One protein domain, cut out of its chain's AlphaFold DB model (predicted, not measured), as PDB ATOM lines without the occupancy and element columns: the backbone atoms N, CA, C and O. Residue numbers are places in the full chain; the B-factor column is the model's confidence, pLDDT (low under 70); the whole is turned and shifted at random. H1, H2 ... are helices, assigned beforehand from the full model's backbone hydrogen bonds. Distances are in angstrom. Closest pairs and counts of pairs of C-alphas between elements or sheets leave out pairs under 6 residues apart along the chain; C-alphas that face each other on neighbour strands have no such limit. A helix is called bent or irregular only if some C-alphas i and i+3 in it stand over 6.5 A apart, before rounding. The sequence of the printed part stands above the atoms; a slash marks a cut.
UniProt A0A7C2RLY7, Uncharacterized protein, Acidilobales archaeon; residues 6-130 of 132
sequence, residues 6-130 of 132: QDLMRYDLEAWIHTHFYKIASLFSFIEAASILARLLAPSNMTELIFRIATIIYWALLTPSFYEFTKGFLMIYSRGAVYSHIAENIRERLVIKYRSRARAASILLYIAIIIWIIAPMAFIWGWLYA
ATOM      1  N   GLN A   6     -31.814  63.836   4.028       72.44
ATOM      2  CA  GLN A   6     -31.553  62.623   3.247       72.44
ATOM      3  C   GLN A   6     -31.085  61.448   4.119       72.44
ATOM      4  O   GLN A   6     -31.454  60.308   3.844       72.44
ATOM      5  N   ASP A   7     -30.331  61.721   5.186       66.19
ATOM      6  CA  ASP A   7     -29.869  60.692   6.122       66.19
ATOM      7  C   ASP A   7     -31.020  60.188   7.001       66.19
ATOM      8  O   ASP A   7     -31.118  58.992   7.258       66.19
ATOM      9  N   LEU A   8     -31.942  61.080   7.384       72.06
ATOM     10  CA  LEU A   8     -33.178  60.719   8.090       72.06
ATOM     11  C   LEU A   8     -34.073  59.801   7.244       72.06
ATOM     12  O   LEU A   8     -34.496  58.758   7.724       72.06
ATOM     13  N   MET A   9     -34.288  60.122   5.963       72.19
ATOM     14  CA  MET A   9     -35.089  59.267   5.073       72.19
ATOM     15  C   MET A   9     -34.473  57.880   4.854       72.19
ATOM     16  O   MET A   9     -35.202  56.896   4.757       72.19
ATOM     17  N   ARG A  10     -33.139  57.785   4.759       69.75
ATOM     18  CA  ARG A  10     -32.448  56.489   4.656       69.75
ATOM     19  C   ARG A  10     -32.607  55.669   5.930       69.75
ATOM     20  O   ARG A  10     -32.894  54.481   5.836       69.75
ATOM     21  N   TYR A  11     -32.462  56.310   7.085       70.75
ATOM     22  CA  TYR A  11     -32.635  55.666   8.383       70.75
ATOM     23  C   TYR A  11     -34.070  55.160   8.589       70.75
ATOM     24  O   TYR A  11     -34.267  54.019   9.002       70.75
ATOM     25  N   ASP A  12     -35.073  55.961   8.222       76.25
ATOM     26  CA  ASP A  12     -36.484  55.566   8.297       76.25
ATOM     27  C   ASP A  12     -36.808  54.412   7.340       76.25
ATOM     28  O   ASP A  12     -37.550  53.496   7.700       76.25
ATOM     29  N   LEU A  13     -36.231  54.415   6.133       77.25
ATOM     30  CA  LEU A  13     -36.394  53.325   5.173       77.25
ATOM     31  C   LEU A  13     -35.772  52.023   5.691       77.25
ATOM     32  O   LEU A  13     -36.403  50.971   5.613       77.25
ATOM     33  N   GLU A  14     -34.557  52.090   6.232       76.19
ATOM     34  CA  GLU A  14     -33.866  50.944   6.827       76.19
ATOM     35  C   GLU A  14     -34.684  50.381   8.002       76.19
ATOM     36  O   GLU A  14     -35.024  49.195   8.012       76.19
ATOM     37  N   ALA A  15     -35.139  51.239   8.921       74.38
ATOM     38  CA  ALA A  15     -36.007  50.851  10.035       74.38
ATOM     39  C   ALA A  15     -37.337  50.229   9.569       74.38
ATOM     40  O   ALA A  15     -37.809  49.236  10.140       74.38
ATOM     41  N   TRP A  16     -37.943  50.775   8.511       78.44
ATOM     42  CA  TRP A  16     -39.165  50.240   7.914       78.44
ATOM     43  C   TRP A  16     -38.939  48.851   7.311       78.44
ATOM     44  O   TRP A  16     -39.740  47.948   7.573       78.44
ATOM     45  N   ILE A  17     -37.838  48.652   6.575       80.88
ATOM     46  CA  ILE A  17     -37.454  47.357   5.996       80.88
ATOM     47  C   ILE A  17     -37.251  46.323   7.103       80.88
ATOM     48  O   ILE A  17     -37.881  45.267   7.044       80.88
ATOM     49  N   HIS A  18     -36.465  46.627   8.143       77.69
ATOM     50  CA  HIS A  18     -36.267  45.698   9.263       77.69
ATOM     51  C   HIS A  18     -37.594  45.339   9.932       77.69
ATOM     52  O   HIS A  18     -37.867  44.170  10.189       77.69
ATOM     53  N   THR A  19     -38.466  46.320  10.170       79.06
ATOM     54  CA  THR A  19     -39.762  46.075  10.819       79.06
ATOM     55  C   THR A  19     -40.644  45.135   9.997       79.06
ATOM     56  O   THR A  19     -41.255  44.216  10.546       79.06
ATOM     57  N   HIS A  20     -40.720  45.338   8.681       82.19
ATOM     58  CA  HIS A  20     -41.498  44.468   7.796       82.19
ATOM     59  C   HIS A  20     -40.872  43.084   7.685       82.19
ATOM     60  O   HIS A  20     -41.582  42.083   7.742       82.19
ATOM     61  N   PHE A  21     -39.547  43.024   7.616       83.19
ATOM     62  CA  PHE A  21     -38.800  41.782   7.608       83.19
ATOM     63  C   PHE A  21     -39.070  40.935   8.857       83.19
ATOM     64  O   PHE A  21     -39.447  39.773   8.733       83.19
ATOM     65  N   TYR A  22     -38.988  41.521  10.058       79.06
ATOM     66  CA  TYR A  22     -39.278  40.810  11.308       79.06
ATOM     67  C   TYR A  22     -40.729  40.328  11.389       79.06
ATOM     68  O   TYR A  22     -40.985  39.235  11.894       79.06
ATOM     69  N   LYS A  23     -41.689  41.094  10.858       83.81
ATOM     70  CA  LYS A  23     -43.089  40.649  10.760       83.81
ATOM     71  C   LYS A  23     -43.235  39.437   9.839       83.81
ATOM     72  O   LYS A  23     -43.901  38.476  10.215       83.81
ATOM     73  N   ILE A  24     -42.591  39.462   8.670       84.88
ATOM     74  CA  ILE A  24     -42.601  38.341   7.719       84.88
ATOM     75  C   ILE A  24     -41.933  37.112   8.340       84.88
ATOM     76  O   ILE A  24     -42.521  36.035   8.323       84.88
ATOM     77  N   ALA A  25     -40.756  37.267   8.951       84.50
ATOM     78  CA  ALA A  25     -40.042  36.178   9.615       84.50
ATOM     79  C   ALA A  25     -40.849  35.577  10.783       84.50
ATOM     80  O   ALA A  25     -40.872  34.359  10.961       84.50
ATOM     81  N   SER A  26     -41.562  36.411  11.547       84.81
ATOM     82  CA  SER A  26     -42.462  35.957  12.616       84.81
ATOM     83  C   SER A  26     -43.616  35.117  12.068       84.81
ATOM     84  O   SER A  26     -43.824  33.992  12.517       84.81
ATOM     85  N   LEU A  27     -44.307  35.595  11.028       88.06
ATOM     86  CA  LEU A  27     -45.358  34.821  10.356       88.06
ATOM     87  C   LEU A  27     -44.819  33.497   9.807       88.06
ATOM     88  O   LEU A  27     -45.433  32.447   9.990       88.06
ATOM     89  N   PHE A  28     -43.640  33.530   9.188       90.69
ATOM     90  CA  PHE A  28     -43.018  32.337   8.630       90.69
ATOM     91  C   PHE A  28     -42.565  31.341   9.707       90.69
ATOM     92  O   PHE A  28     -42.539  30.143   9.451       90.69
ATOM     93  N   SER A  29     -42.305  31.803  10.934       88.94
ATOM     94  CA  SER A  29     -42.017  30.919  12.073       88.94
ATOM     95  C   SER A  29     -43.220  30.033  12.420       88.94
ATOM     96  O   SER A  29     -43.041  28.867  12.760       88.94
ATOM     97  N   PHE A  30     -44.452  30.543  12.286       92.50
ATOM     98  CA  PHE A  30     -45.660  29.725  12.456       92.50
ATOM     99  C   PHE A  30     -45.829  28.710  11.327       92.50
ATOM    100  O   PHE A  30     -46.209  27.571  11.586       92.50
ATOM    101  N   ILE A  31     -45.530  29.111  10.088       92.12
ATOM    102  CA  ILE A  31     -45.573  28.216   8.923       92.12
ATOM    103  C   ILE A  31     -44.565  27.080   9.100       92.12
ATOM    104  O   ILE A  31     -44.914  25.923   8.882       92.12
ATOM    105  N   GLU A  32     -43.351  27.388   9.552       93.19
ATOM    106  CA  GLU A  32     -42.324  26.380   9.800       93.19
ATOM    107  C   GLU A  32     -42.679  25.464  10.978       93.19
ATOM    108  O   GLU A  32     -42.552  24.247  10.886       93.19
ATOM    109  N   ALA A  33     -43.217  26.007  12.071       93.94
ATOM    110  CA  ALA A  33     -43.709  25.176  13.168       93.94
ATOM    111  C   ALA A  33     -44.832  24.229  12.706       93.94
ATOM    112  O   ALA A  33     -44.835  23.047  13.056       93.94
ATOM    113  N   ALA A  34     -45.762  24.719  11.881       94.12
ATOM    114  CA  ALA A  34     -46.819  23.901  11.297       94.12
ATOM    115  C   ALA A  34     -46.269  22.847  10.322       94.12
ATOM    116  O   ALA A  34     -46.762  21.720  10.320       94.12
ATOM    117  N   SER A  35     -45.240  23.177   9.532       94.44
ATOM    118  CA  SER A  35     -44.588  22.247   8.599       94.44
ATOM    119  C   SER A  35     -43.923  21.085   9.351       94.44
ATOM    120  O   SER A  35     -44.126  19.918   8.999       94.44
ATOM    121  N   ILE A  36     -43.224  21.386  10.452       94.38
ATOM    122  CA  ILE A  36     -42.616  20.402  11.357       94.38
ATOM    123  C   ILE A  36     -43.697  19.510  11.973       94.38
ATOM    124  O   ILE A  36     -43.582  18.284  11.938       94.38
ATOM    125  N   LEU A  37     -44.764  20.103  12.514       96.25
ATOM    126  CA  LEU A  37     -45.863  19.349  13.122       96.25
ATOM    127  C   LEU A  37     -46.563  18.441  12.107       96.25
ATOM    128  O   LEU A  37     -46.804  17.274  12.406       96.25
ATOM    129  N   ALA A  38     -46.845  18.936  10.902       92.81
ATOM    130  CA  ALA A  38     -47.468  18.150   9.841       92.81
ATOM    131  C   ALA A  38     -46.612  16.935   9.460       92.81
ATOM    132  O   ALA A  38     -47.138  15.831   9.328       92.81
ATOM    133  N   ARG A  39     -45.289  17.114   9.356       93.25
ATOM    134  CA  ARG A  39     -44.342  16.020   9.102       93.25
ATOM    135  C   ARG A  39     -44.348  14.969  10.213       93.25
ATOM    136  O   ARG A  39     -44.287  13.782   9.913       93.25
ATOM    137  N   LEU A  40     -44.396  15.394  11.476       94.81
ATOM    138  CA  LEU A  40     -44.366  14.487  12.628       94.81
ATOM    139  C   LEU A  40     -45.683  13.724  12.818       94.81
ATOM    140  O   LEU A  40     -45.661  12.553  13.182       94.81
ATOM    141  N   LEU A  41     -46.821  14.383  12.585       95.12
ATOM    142  CA  LEU A  41     -48.150  13.814  12.826       95.12
ATOM    143  C   LEU A  41     -48.673  12.985  11.648       95.12
ATOM    144  O   LEU A  41     -49.406  12.023  11.861       95.12
ATOM    145  N   ALA A  42     -48.318  13.350  10.414       92.62
ATOM    146  CA  ALA A  42     -48.806  12.705   9.198       92.62
ATOM    147  C   ALA A  42     -47.675  12.535   8.165       92.62
ATOM    148  O   ALA A  42     -47.710  13.170   7.105       92.62
ATOM    149  N   PRO A  43     -46.663  11.690   8.447       90.62
ATOM    150  CA  PRO A  43     -45.510  11.527   7.571       90.62
ATOM    151  C   PRO A  43     -45.934  11.000   6.195       90.62
ATOM    152  O   PRO A  43     -46.426   9.885   6.040       90.62
ATOM    153  N   SER A  44     -45.733  11.833   5.181       92.25
ATOM    154  CA  SER A  44     -45.999  11.552   3.774       92.25
ATOM    155  C   SER A  44     -44.985  12.279   2.887       92.25
ATOM    156  O   SER A  44     -44.349  13.245   3.314       92.25
ATOM    157  N   ASN A  45     -44.883  11.876   1.617       90.88
ATOM    158  CA  ASN A  45     -44.031  12.568   0.641       90.88
ATOM    159  C   ASN A  45     -44.399  14.055   0.504       90.88
ATOM    160  O   ASN A  45     -43.526  14.898   0.308       90.88
ATOM    161  N   MET A  46     -45.688  14.388   0.650       90.81
ATOM    162  CA  MET A  46     -46.171  15.763   0.558       90.81
ATOM    163  C   MET A  46     -45.768  16.591   1.784       90.81
ATOM    164  O   MET A  46     -45.245  17.691   1.634       90.81
ATOM    165  N   THR A  47     -45.959  16.067   2.999       92.38
ATOM    166  CA  THR A  47     -45.561  16.774   4.231       92.38
ATOM    167  C   THR A  47     -44.047  16.912   4.344       92.38
ATOM    168  O   THR A  47     -43.567  17.934   4.823       92.38
ATOM    169  N   GLU A  48     -43.287  15.923   3.866       91.06
ATOM    170  CA  GLU A  48     -41.826  15.994   3.783       91.06
ATOM    171  C   GLU A  48     -41.375  17.095   2.810       91.06
ATOM    172  O   GLU A  48     -40.495  17.886   3.144       91.06
ATOM    173  N   LEU A  49     -42.000  17.191   1.631       91.50
ATOM    174  CA  LEU A  49     -41.711  18.249   0.659       91.50
ATOM    175  C   LEU A  49     -42.039  19.641   1.217       91.50
ATOM    176  O   LEU A  49     -41.220  20.553   1.098       91.50
ATOM    177  N   ILE A  50     -43.209  19.798   1.846       92.50
ATOM    178  CA  ILE A  50     -43.637  21.060   2.467       92.50
ATOM    179  C   ILE A  50     -42.653  21.474   3.561       92.50
ATOM    180  O   ILE A  50     -42.206  22.617   3.557       92.50
ATOM    181  N   PHE A  51     -42.284  20.549   4.451       93.38
ATOM    182  CA  PHE A  51     -41.272  20.786   5.479       93.38
ATOM    183  C   PHE A  51     -39.956  21.261   4.858       93.38
ATOM    184  O   PHE A  51     -39.464  22.320   5.219       93.38
ATOM    185  N   ARG A  52     -39.425  20.558   3.850       91.56
ATOM    186  CA  ARG A  52     -38.151  20.929   3.208       91.56
ATOM    187  C   ARG A  52     -38.164  22.331   2.611       91.56
ATOM    188  O   ARG A  52     -37.221  23.094   2.815       91.56
ATOM    189  N   ILE A  53     -39.225  22.671   1.882       92.69
ATOM    190  CA  ILE A  53     -39.369  23.993   1.265       92.69
ATOM    191  C   ILE A  53     -39.508  25.070   2.344       92.69
ATOM    192  O   ILE A  53     -38.822  26.090   2.275       92.69
ATOM    193  N   ALA A  54     -40.358  24.839   3.347       93.25
ATOM    194  CA  ALA A  54     -40.567  25.775   4.444       93.25
ATOM    195  C   ALA A  54     -39.265  26.019   5.226       93.25
ATOM    196  O   ALA A  54     -38.891  27.178   5.405       93.25
ATOM    197  N   THR A  55     -38.496  24.974   5.541       92.88
ATOM    198  CA  THR A  55     -37.208  25.100   6.234       92.88
ATOM    199  C   THR A  55     -36.211  25.937   5.435       92.88
ATOM    200  O   THR A  55     -35.552  26.808   6.001       92.88
ATOM    201  N   ILE A  56     -36.113  25.737   4.114       91.94
ATOM    202  CA  ILE A  56     -35.200  26.516   3.258       91.94
ATOM    203  C   ILE A  56     -35.614  27.989   3.204       91.94
ATOM    204  O   ILE A  56     -34.764  28.872   3.349       91.94
ATOM    205  N   ILE A  57     -36.907  28.269   3.020       91.88
ATOM    206  CA  ILE A  57     -37.408  29.649   2.984       91.88
ATOM    207  C   ILE A  57     -37.194  30.319   4.341       91.88
ATOM    208  O   ILE A  57     -36.719  31.454   4.398       91.88
ATOM    209  N   TYR A  58     -37.479  29.613   5.435       91.00
ATOM    210  CA  TYR A  58     -37.270  30.124   6.780       91.00
ATOM    211  C   TYR A  58     -35.793  30.434   7.042       91.00
ATOM    212  O   TYR A  58     -35.462  31.504   7.549       91.00
ATOM    213  N   TRP A  59     -34.884  29.562   6.603       91.25
ATOM    214  CA  TRP A  59     -33.443  29.798   6.695       91.25
ATOM    215  C   TRP A  59     -33.001  31.046   5.923       91.25
ATOM    216  O   TRP A  59     -32.230  31.868   6.430       91.25
ATOM    217  N   ALA A  60     -33.508  31.222   4.700       88.94
ATOM    218  CA  ALA A  60     -33.231  32.403   3.887       88.94
ATOM    219  C   ALA A  60     -33.751  33.685   4.562       88.94
ATOM    220  O   ALA A  60     -33.038  34.687   4.602       88.94
ATOM    221  N   LEU A  61     -34.940  33.629   5.169       89.38
ATOM    222  CA  LEU A  61     -35.517  34.722   5.957       89.38
ATOM    223  C   LEU A  61     -34.776  34.987   7.270       89.38
ATOM    224  O   LEU A  61     -34.869  36.081   7.798       89.38
ATOM    225  N   LEU A  62     -34.034  34.040   7.831       87.62
ATOM    226  CA  LEU A  62     -33.230  34.310   9.028       87.62
ATOM    227  C   LEU A  62     -31.819  34.809   8.697       87.62
ATOM    228  O   LEU A  62     -31.162  35.409   9.548       87.62
ATOM    229  N   THR A  63     -31.348  34.603   7.467       88.38
ATOM    230  CA  THR A  63     -29.970  34.922   7.062       88.38
ATOM    231  C   THR A  63     -29.614  36.413   7.203       88.38
ATOM    232  O   THR A  63     -28.566  36.695   7.786       88.38
ATOM    233  N   PRO A  64     -30.444  37.384   6.767       85.19
ATOM    234  CA  PRO A  64     -30.196  38.808   7.014       85.19
ATOM    235  C   PRO A  64     -30.068  39.165   8.503       85.19
ATOM    236  O   PRO A  64     -29.095  39.809   8.895       85.19
ATOM    237  N   SER A  65     -30.972  38.670   9.354       83.19
ATOM    238  CA  SER A  65     -30.895  38.890  10.807       83.19
ATOM    239  C   SER A  65     -29.649  38.254  11.419       83.19
ATOM    240  O   SER A  65     -28.987  38.860  12.261       83.19
ATOM    241  N   PHE A  66     -29.284  37.048  10.976       85.62
ATOM    242  CA  PHE A  66     -28.058  36.385  11.411       85.62
ATOM    243  C   PHE A  66     -26.806  37.165  10.980       85.62
ATOM    244  O   PHE A  66     -25.851  37.280  11.753       85.62
ATOM    245  N   TYR A  67     -26.816  37.751   9.780       86.00
ATOM    246  CA  TYR A  67     -25.742  38.608   9.281       86.00
ATOM    247  C   TYR A  67     -25.607  39.896  10.104       86.00
ATOM    248  O   TYR A  67     -24.501  40.223  10.530       86.00
ATOM    249  N   GLU A  68     -26.705  40.601  10.383       80.25
ATOM    250  CA  GLU A  68     -26.712  41.802  11.232       80.25
ATOM    251  C   GLU A  68     -26.214  41.509  12.645       80.25
ATOM    252  O   GLU A  68     -25.351  42.224  13.162       80.25
ATOM    253  N   PHE A  69     -26.703  40.422  13.245       81.81
ATOM    254  CA  PHE A  69     -26.258  39.959  14.553       81.81
ATOM    255  C   PHE A  69     -24.756  39.654  14.552       81.81
ATOM    256  O   PHE A  69     -24.016  40.145  15.407       81.81
ATOM    257  N   THR A  70     -24.286  38.903  13.554       84.44
ATOM    258  CA  THR A  70     -22.871  38.553  13.394       84.44
ATOM    259  C   THR A  70     -22.011  39.797  13.205       84.44
ATOM    260  O   THR A  70     -20.985  39.943  13.867       84.44
ATOM    261  N   LYS A  71     -22.434  40.735  12.353       81.25
ATOM    262  CA  LYS A  71     -21.746  42.008  12.111       81.25
ATOM    263  C   LYS A  71     -21.655  42.838  13.390       81.25
ATOM    264  O   LYS A  71     -20.563  43.285  13.738       81.25
ATOM    265  N   GLY A  72     -22.768  43.015  14.103       73.12
ATOM    266  CA  GLY A  72     -22.809  43.760  15.363       73.12
ATOM    267  C   GLY A  72     -21.916  43.131  16.430       73.12
ATOM    268  O   GLY A  72     -21.128  43.818  17.082       73.12
ATOM    269  N   PHE A  73     -21.956  41.806  16.548       76.00
ATOM    270  CA  PHE A  73     -21.106  41.073  17.475       76.00
ATOM    271  C   PHE A  73     -19.621  41.198  17.100       76.00
ATOM    272  O   PHE A  73     -18.793  41.537  17.943       76.00
ATOM    273  N   LEU A  74     -19.252  41.012  15.832       75.88
ATOM    274  CA  LEU A  74     -17.868  41.173  15.375       75.88
ATOM    275  C   LEU A  74     -17.365  42.616  15.529       75.88
ATOM    276  O   LEU A  74     -16.185  42.812  15.810       75.88
ATOM    277  N   MET A  75     -18.221  43.634  15.404       71.62
ATOM    278  CA  MET A  75     -17.842  45.030  15.677       71.62
ATOM    279  C   MET A  75     -17.459  45.258  17.144       71.62
ATOM    280  O   MET A  75     -16.507  45.987  17.409       71.62
ATOM    281  N   ILE A  76     -18.137  44.601  18.089       68.00
ATOM    282  CA  ILE A  76     -17.815  44.689  19.524       68.00
ATOM    283  C   ILE A  76     -16.459  44.029  19.840       68.00
ATOM    284  O   ILE A  76     -15.724  44.498  20.711       68.00
ATOM    285  N   TYR A  77     -16.114  42.942  19.142       63.97
ATOM    286  CA  TYR A  77     -14.941  42.117  19.461       63.97
ATOM    287  C   TYR A  77     -13.719  42.332  18.551       63.97
ATOM    288  O   TYR A  77     -12.608  41.960  18.933       63.97
ATOM    289  N   SER A  78     -13.883  42.950  17.381       61.44
ATOM    290  CA  SER A  78     -12.784  43.304  16.473       61.44
ATOM    291  C   SER A  78     -12.209  44.696  16.774       61.44
ATOM    292  O   SER A  78     -12.826  45.525  17.444       61.44
ATOM    293  N   ARG A  79     -11.019  45.000  16.228       52.38
ATOM    294  CA  ARG A  79     -10.422  46.354  16.264       52.38
ATOM    295  C   ARG A  79     -11.264  47.416  15.524       52.38
ATOM    296  O   ARG A  79     -10.921  48.589  15.594       52.38
ATOM    297  N   GLY A  80     -12.366  47.042  14.865       46.16
ATOM    298  CA  GLY A  80     -13.323  47.971  14.249       46.16
ATOM    299  C   GLY A  80     -14.073  48.865  15.246       46.16
ATOM    300  O   GLY A  80     -14.634  49.878  14.839       46.16
ATOM    301  N   ALA A  81     -14.019  48.554  16.549       48.09
ATOM    302  CA  ALA A  81     -14.528  49.421  17.614       48.09
ATOM    303  C   ALA A  81     -13.878  50.821  17.646       48.09
ATOM    304  O   ALA A  81     -14.482  51.740  18.183       48.09
ATOM    305  N   VAL A  82     -12.706  51.005  17.019       45.69
ATOM    306  CA  VAL A  82     -12.003  52.303  16.922       45.69
ATOM    307  C   VAL A  82     -12.806  53.355  16.133       45.69
ATOM    308  O   VAL A  82     -12.567  54.549  16.278       45.69
ATOM    309  N   TYR A  83     -13.790  52.945  15.322       44.75
ATOM    310  CA  TYR A  83     -14.576  53.860  14.482       44.75
ATOM    311  C   TYR A  83     -15.945  54.251  15.062       44.75
ATOM    312  O   TYR A  83     -16.659  55.041  14.448       44.75
ATOM    313  N   SER A  84     -16.341  53.730  16.230       54.19
ATOM    314  CA  SER A  84     -17.616  54.089  16.865       54.19
ATOM    315  C   SER A  84     -17.479  54.169  18.381       54.19
ATOM    316  O   SER A  84     -17.304  53.159  19.063       54.19
ATOM    317  N   HIS A  85     -17.665  55.377  18.917       58.59
ATOM    318  CA  HIS A  85     -17.596  55.679  20.351       58.59
ATOM    319  C   HIS A  85     -18.571  54.829  21.197       58.59
ATOM    320  O   HIS A  85     -18.351  54.602  22.389       58.59
ATOM    321  N   ILE A  86     -19.650  54.333  20.576       58.66
ATOM    322  CA  ILE A  86     -20.640  53.438  21.187       58.66
ATOM    323  C   ILE A  86     -20.087  52.009  21.281       58.66
ATOM    324  O   ILE A  86     -20.202  51.374  22.330       58.66
ATOM    325  N   ALA A  87     -19.454  51.511  20.215       58.94
ATOM    326  CA  ALA A  87     -18.848  50.180  20.198       58.94
ATOM    327  C   ALA A  87     -17.676  50.085  21.185       58.94
ATOM    328  O   ALA A  87     -17.528  49.069  21.862       58.94
ATOM    329  N   GLU A  88     -16.896  51.156  21.322       61.12
ATOM    330  CA  GLU A  88     -15.793  51.244  22.281       61.12
ATOM    331  C   GLU A  88     -16.283  51.216  23.739       61.12
ATOM    332  O   GLU A  88     -15.827  50.382  24.521       61.12
ATOM    333  N   ASN A  89     -17.312  52.005  24.074       64.06
ATOM    334  CA  ASN A  89     -17.943  51.992  25.402       64.06
ATOM    335  C   ASN A  89     -18.565  50.630  25.763       64.06
ATOM    336  O   ASN A  89     -18.482  50.169  26.905       64.06
ATOM    337  N   ILE A  90     -19.214  49.972  24.799       63.59
ATOM    338  CA  ILE A  90     -19.810  48.643  24.990       63.59
ATOM    339  C   ILE A  90     -18.711  47.591  25.174       63.59
ATOM    340  O   ILE A  90     -18.811  46.744  26.066       63.59
ATOM    341  N   ARG A  91     -17.641  47.667  24.375       65.19
ATOM    342  CA  ARG A  91     -16.478  46.785  24.470       65.19
ATOM    343  C   ARG A  91     -15.779  46.926  25.815       65.19
ATOM    344  O   ARG A  91     -15.512  45.902  26.434       65.19
ATOM    345  N   GLU A  92     -15.533  48.138  26.307       67.75
ATOM    346  CA  GLU A  92     -14.962  48.333  27.646       67.75
ATOM    347  C   GLU A  92     -15.841  47.690  28.721       67.75
ATOM    348  O   GLU A  92     -15.359  46.883  29.515       67.75
ATOM    349  N   ARG A  93     -17.156  47.936  28.704       65.62
ATOM    350  CA  ARG A  93     -18.069  47.370  29.712       65.62
ATOM    351  C   ARG A  93     -18.174  45.846  29.655       65.62
ATOM    352  O   ARG A  93     -18.231  45.212  30.707       65.62
ATOM    353  N   LEU A  94     -18.211  45.244  28.465       64.56
ATOM    354  CA  LEU A  94     -18.364  43.792  28.301       64.56
ATOM    355  C   LEU A  94     -17.039  43.040  28.438       64.56
ATOM    356  O   LEU A  94     -16.971  42.034  29.144       64.56
ATOM    357  N   VAL A  95     -15.976  43.515  27.793       64.56
ATOM    358  CA  VAL A  95     -14.689  42.810  27.735       64.56
ATOM    359  C   VAL A  95     -13.908  42.972  29.037       64.56
ATOM    360  O   VAL A  95     -13.301  41.999  29.484       64.56
ATOM    361  N   ILE A  96     -13.948  44.141  29.690       64.88
ATOM    362  CA  ILE A  96     -13.234  44.352  30.962       64.88
ATOM    363  C   ILE A  96     -13.938  43.600  32.097       64.88
ATOM    364  O   ILE A  96     -13.277  42.912  32.873       64.88
ATOM    365  N   LYS A  97     -15.277  43.651  32.160       63.25
ATOM    366  CA  LYS A  97     -16.050  43.012  33.241       63.25
ATOM    367  C   LYS A  97     -16.159  41.490  33.103       63.25
ATOM    368  O   LYS A  97     -16.250  40.799  34.113       63.25
ATOM    369  N   TYR A  98     -16.138  40.953  31.880       63.03
ATOM    370  CA  TYR A  98     -16.421  39.535  31.621       63.03
ATOM    371  C   TYR A  98     -15.351  38.812  30.792       63.03
ATOM    372  O   TYR A  98     -15.663  37.797  30.173       63.03
ATOM    373  N   ARG A  99     -14.100  39.294  30.796       65.81
ATOM    374  CA  ARG A  99     -12.919  38.796  30.047       65.81
ATOM    375  C   ARG A  99     -12.992  37.347  29.523       65.81
ATOM    376  O   ARG A  99     -12.876  37.139  28.317       65.81
ATOM    377  N   SER A 100     -13.192  36.343  30.388       62.53
ATOM    378  CA  SER A 100     -13.268  34.927  29.973       62.53
ATOM    379  C   SER A 100     -14.554  34.574  29.213       62.53
ATOM    380  O   SER A 100     -14.498  33.908  28.180       62.53
ATOM    381  N   ARG A 101     -15.710  35.068  29.672       70.25
ATOM    382  CA  ARG A 101     -17.017  34.873  29.021       70.25
ATOM    383  C   ARG A 101     -17.089  35.591  27.678       70.25
ATOM    384  O   ARG A 101     -17.717  35.090  26.758       70.25
ATOM    385  N   ALA A 102     -16.402  36.722  27.549       67.44
ATOM    386  CA  ALA A 102     -16.324  37.491  26.313       67.44
ATOM    387  C   ALA A 102     -15.607  36.686  25.202       67.44
ATOM    388  O   ALA A 102     -16.086  36.589  24.072       67.44
ATOM    389  N   ARG A 103     -14.504  36.003  25.547       72.75
ATOM    390  CA  ARG A 103     -13.802  35.086  24.631       72.75
ATOM    391  C   ARG A 103     -14.647  33.857  24.294       72.75
ATOM    392  O   ARG A 103     -14.742  33.499  23.124       72.75
ATOM    393  N   ALA A 104     -15.306  33.253  25.282       78.19
ATOM    394  CA  ALA A 104     -16.225  32.140  25.045       78.19
ATOM    395  C   ALA A 104     -17.363  32.533  24.087       78.19
ATOM    396  O   ALA A 104     -17.647  31.804  23.145       78.19
ATOM    397  N   ALA A 105     -17.945  33.722  24.262       79.31
ATOM    398  CA  ALA A 105     -18.996  34.235  23.391       79.31
ATOM    399  C   ALA A 105     -18.513  34.417  21.939       79.31
ATOM    400  O   ALA A 105     -19.238  34.070  21.013       79.31
ATOM    401  N   SER A 106     -17.275  34.880  21.722       78.75
ATOM    402  CA  SER A 106     -16.702  34.939  20.366       78.75
ATOM    403  C   SER A 106     -16.512  33.564  19.724       78.75
ATOM    404  O   SER A 106     -16.830  33.394  18.552       78.75
ATOM    405  N   ILE A 107     -16.057  32.566  20.489       83.50
ATOM    406  CA  ILE A 107     -15.904  31.191  19.992       83.50
ATOM    407  C   ILE A 107     -17.275  30.613  19.628       83.50
ATOM    408  O   ILE A 107     -17.431  30.043  18.551       83.50
ATOM    409  N   LEU A 108     -18.278  30.816  20.488       86.62
ATOM    410  CA  LEU A 108     -19.656  30.403  20.228       86.62
ATOM    411  C   LEU A 108     -20.222  31.053  18.964       86.62
ATOM    412  O   LEU A 108     -20.882  30.363  18.194       86.62
ATOM    413  N   LEU A 109     -19.932  32.333  18.708       86.88
ATOM    414  CA  LEU A 109     -20.342  32.977  17.461       86.88
ATOM    415  C   LEU A 109     -19.705  32.297  16.243       86.88
ATOM    416  O   LEU A 109     -20.408  32.012  15.282       86.88
ATOM    417  N   TYR A 110     -18.399  32.016  16.265       86.12
ATOM    418  CA  TYR A 110     -17.751  31.330  15.141       86.12
ATOM    419  C   TYR A 110     -18.340  29.941  14.897       86.12
ATOM    420  O   TYR A 110     -18.603  29.585  13.752       86.12
ATOM    421  N   ILE A 111     -18.605  29.185  15.965       90.62
ATOM    422  CA  ILE A 111     -19.302  27.897  15.872       90.62
ATOM    423  C   ILE A 111     -20.690  28.093  15.252       90.62
ATOM    424  O   ILE A 111     -21.047  27.365  14.329       90.62
ATOM    425  N   ALA A 112     -21.447  29.096  15.703       90.44
ATOM    426  CA  ALA A 112     -22.763  29.402  15.158       90.44
ATOM    427  C   ALA A 112     -22.700  29.748  13.665       90.44
ATOM    428  O   ALA A 112     -23.513  29.233  12.912       90.44
ATOM    429  N   ILE A 113     -21.719  30.541  13.212       89.62
ATOM    430  CA  ILE A 113     -21.515  30.869  11.788       89.62
ATOM    431  C   ILE A 113     -21.229  29.606  10.973       89.62
ATOM    432  O   ILE A 113     -21.819  29.409   9.913       89.62
ATOM    433  N   ILE A 114     -20.343  28.740  11.471       92.25
ATOM    434  CA  ILE A 114     -20.001  27.479  10.805       92.25
ATOM    435  C   ILE A 114     -21.247  26.600  10.673       92.25
ATOM    436  O   ILE A 114     -21.547  26.126   9.579       92.25
ATOM    437  N   ILE A 115     -22.009  26.432  11.757       92.56
ATOM    438  CA  ILE A 115     -23.277  25.693  11.740       92.56
ATOM    439  C   ILE A 115     -24.256  26.347  10.764       92.56
ATOM    440  O   ILE A 115     -24.901  25.635  10.000       92.56
ATOM    441  N   TRP A 116     -24.329  27.679  10.729       93.94
ATOM    442  CA  TRP A 116     -25.258  28.409   9.869       93.94
ATOM    443  C   TRP A 116     -25.030  28.152   8.374       93.94
ATOM    444  O   TRP A 116     -25.968  28.197   7.580       93.94
ATOM    445  N   ILE A 117     -23.780  27.872   7.994       89.75
ATOM    446  CA  ILE A 117     -23.373  27.560   6.618       89.75
ATOM    447  C   ILE A 117     -23.489  26.058   6.338       89.75
ATOM    448  O   ILE A 117     -24.010  25.660   5.299       89.75
ATOM    449  N   ILE A 118     -23.017  25.211   7.258       92.88
ATOM    450  CA  ILE A 118     -22.960  23.758   7.048       92.88
ATOM    451  C   ILE A 118     -24.350  23.122   7.140       92.88
ATOM    452  O   ILE A 118     -24.654  22.229   6.355       92.88
ATOM    453  N   ALA A 119     -25.207  23.569   8.059       89.56
ATOM    454  CA  ALA A 119     -26.540  23.001   8.254       89.56
ATOM    455  C   ALA A 119     -27.417  23.014   6.986       89.56
ATOM    456  O   ALA A 119     -27.927  21.948   6.641       89.56
ATOM    457  N   PRO A 120     -27.569  24.126   6.235       89.38
ATOM    458  CA  PRO A 120     -28.369  24.116   5.011       89.38
ATOM    459  C   PRO A 120     -27.716  23.273   3.912       89.38
ATOM    460  O   PRO A 120     -28.422  22.595   3.172       89.38
ATOM    461  N   MET A 121     -26.380  23.245   3.828       89.75
ATOM    462  CA  MET A 121     -25.673  22.374   2.882       89.75
ATOM    463  C   MET A 121     -25.936  20.897   3.179       89.75
ATOM    464  O   MET A 121     -26.300  20.148   2.278       89.75
ATOM    465  N   ALA A 122     -25.808  20.486   4.441       90.31
ATOM    466  CA  ALA A 122     -26.092  19.125   4.881       90.31
ATOM    467  C   ALA A 122     -27.571  18.763   4.687       90.31
ATOM    468  O   ALA A 122     -27.879  17.652   4.262       90.31
ATOM    469  N   PHE A 123     -28.482  19.707   4.939       90.06
ATOM    470  CA  PHE A 123     -29.917  19.532   4.728       90.06
ATOM    471  C   PHE A 123     -30.266  19.319   3.250       90.06
ATOM    472  O   PHE A 123     -30.951  18.356   2.912       90.06
ATOM    473  N   ILE A 124     -29.754  20.173   2.357       88.94
ATOM    474  CA  ILE A 124     -29.967  20.067   0.904       88.94
ATOM    475  C   ILE A 124     -29.301  18.803   0.355       88.94
ATOM    476  O   ILE A 124     -29.890  18.101  -0.461       88.94
ATOM    477  N   TRP A 125     -28.096  18.473   0.819       88.94
ATOM    478  CA  TRP A 125     -27.421  17.237   0.430       88.94
ATOM    479  C   TRP A 125     -28.219  16.004   0.858       88.94
ATOM    480  O   TRP A 125     -28.442  15.097   0.059       88.94
ATOM    481  N   GLY A 126     -28.704  15.993   2.102       86.06
ATOM    482  CA  GLY A 126     -29.606  14.963   2.604       86.06
ATOM    483  C   GLY A 126     -30.874  14.865   1.761       86.06
ATOM    484  O   GLY A 126     -31.282  13.770   1.407       86.06
ATOM    485  N   TRP A 127     -31.457  15.987   1.343       85.12
ATOM    486  CA  TRP A 127     -32.599  15.972   0.431       85.12
ATOM    487  C   TRP A 127     -32.255  15.318  -0.917       85.12
ATOM    488  O   TRP A 127     -32.961  14.409  -1.349       85.12
ATOM    489  N   LEU A 128     -31.189  15.759  -1.585       83.25
ATOM    490  CA  LEU A 128     -30.861  15.312  -2.942       83.25
ATOM    491  C   LEU A 128     -30.379  13.857  -3.005       83.25
ATOM    492  O   LEU A 128     -30.615  13.182  -4.007       83.25
ATOM    493  N   TYR A 129     -29.694  13.386  -1.962       79.19
ATOM    494  CA  TYR A 129     -28.949  12.126  -2.008       79.19
ATOM    495  C   TYR A 129     -29.363  11.095  -0.956       79.19
ATOM    496  O   TYR A 129     -29.046   9.916  -1.130       79.19
ATOM    497  N   ALA A 130     -30.075  11.474   0.111       67.25
ATOM    498  CA  ALA A 130     -30.647  10.478   1.009       67.25
ATOM    499  C   ALA A 130     -31.898   9.896   0.344       67.25
ATOM    500  O   ALA A 130     -32.971  10.497   0.347       67.25
TER     501      ALA A 130
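This is residues 6 to 130 of the 132 residues of an uncharacterized protein of Acidilobales archaeon (UniProt A0A7C2RLY7). Bent H2 runs through the middle of a loose, open frame of long helices: H1 folds back along H2a as a hairpin, then spreads from H2b like a V, while H4b runs along the other side of H2 with few contacts. H4a and short H3 make a corner at the end of H2b, and residues 6 to 17 of H1 stick out. The printed part has 125 residues with four named helices, H1 to H4 in chain order, and no named strand: all helix, loose, radius of gyration of the C-alphas 19.1 A, spans 55 by 40 by 23 A.

H4, residues 85 to 129, and H2, residues 45 to 77, were each assigned as one helix by hydrogen bonds but are bent: C-alphas 97 and 100 are 9.2 A apart, C-alphas 61 and 64 6.8 A. H4b, residues 100 to 129, only just touches H2b, residues 64 to 77, with 3 pairs of C-alphas within 8 A, closest Thr 70 and Leu 109 at 7.4 A, at a shallow tilt of 27 degrees, opposite ways. H4a, residues 85 to 97, is about perpendicular to H4b at 76 degrees and touches H2b with residues 87 to 91 alone, closest C-alphas Ile 76 and Arg 91, 5.5 A. H1, residues 6 to 41, and H2a, residues 45 to 61, form a hairpin at 22 degrees, closest C-alphas Ser 35 and Phe 51, 4.8 A; H1 and H4b are apart. H3, residues 79 to 83, touches H4a only at the corner, closest C-alphas Ala 81 and Ala 87, 5.1 A. O i to N i+4 pairs are within hydrogen-bond range throughout H2a and H2b, in 31 of 32 in H1, 8 of 9 in H4a, 24 of 26 in H4b and 0 of 1 in H3, which has 2 of 2 O i to N i+3 pairs.

H1 starts at C-alpha 6 (-31.553, 62.623, 3.247) and is 52.4 A long; H4b, 42.3 A, ends at C-alpha 129 (-28.949, 12.126, -2.008). H2a measures 24.3 A and H2b 20.0 A.

The C-alphas farthest apart, of Ser 44 and His 85, are 55.0 A apart. The printed part has no cut, and its three links are tight. Mean pLDDT of the printed part is 80.3; residues 76 to 100 are among those under 70.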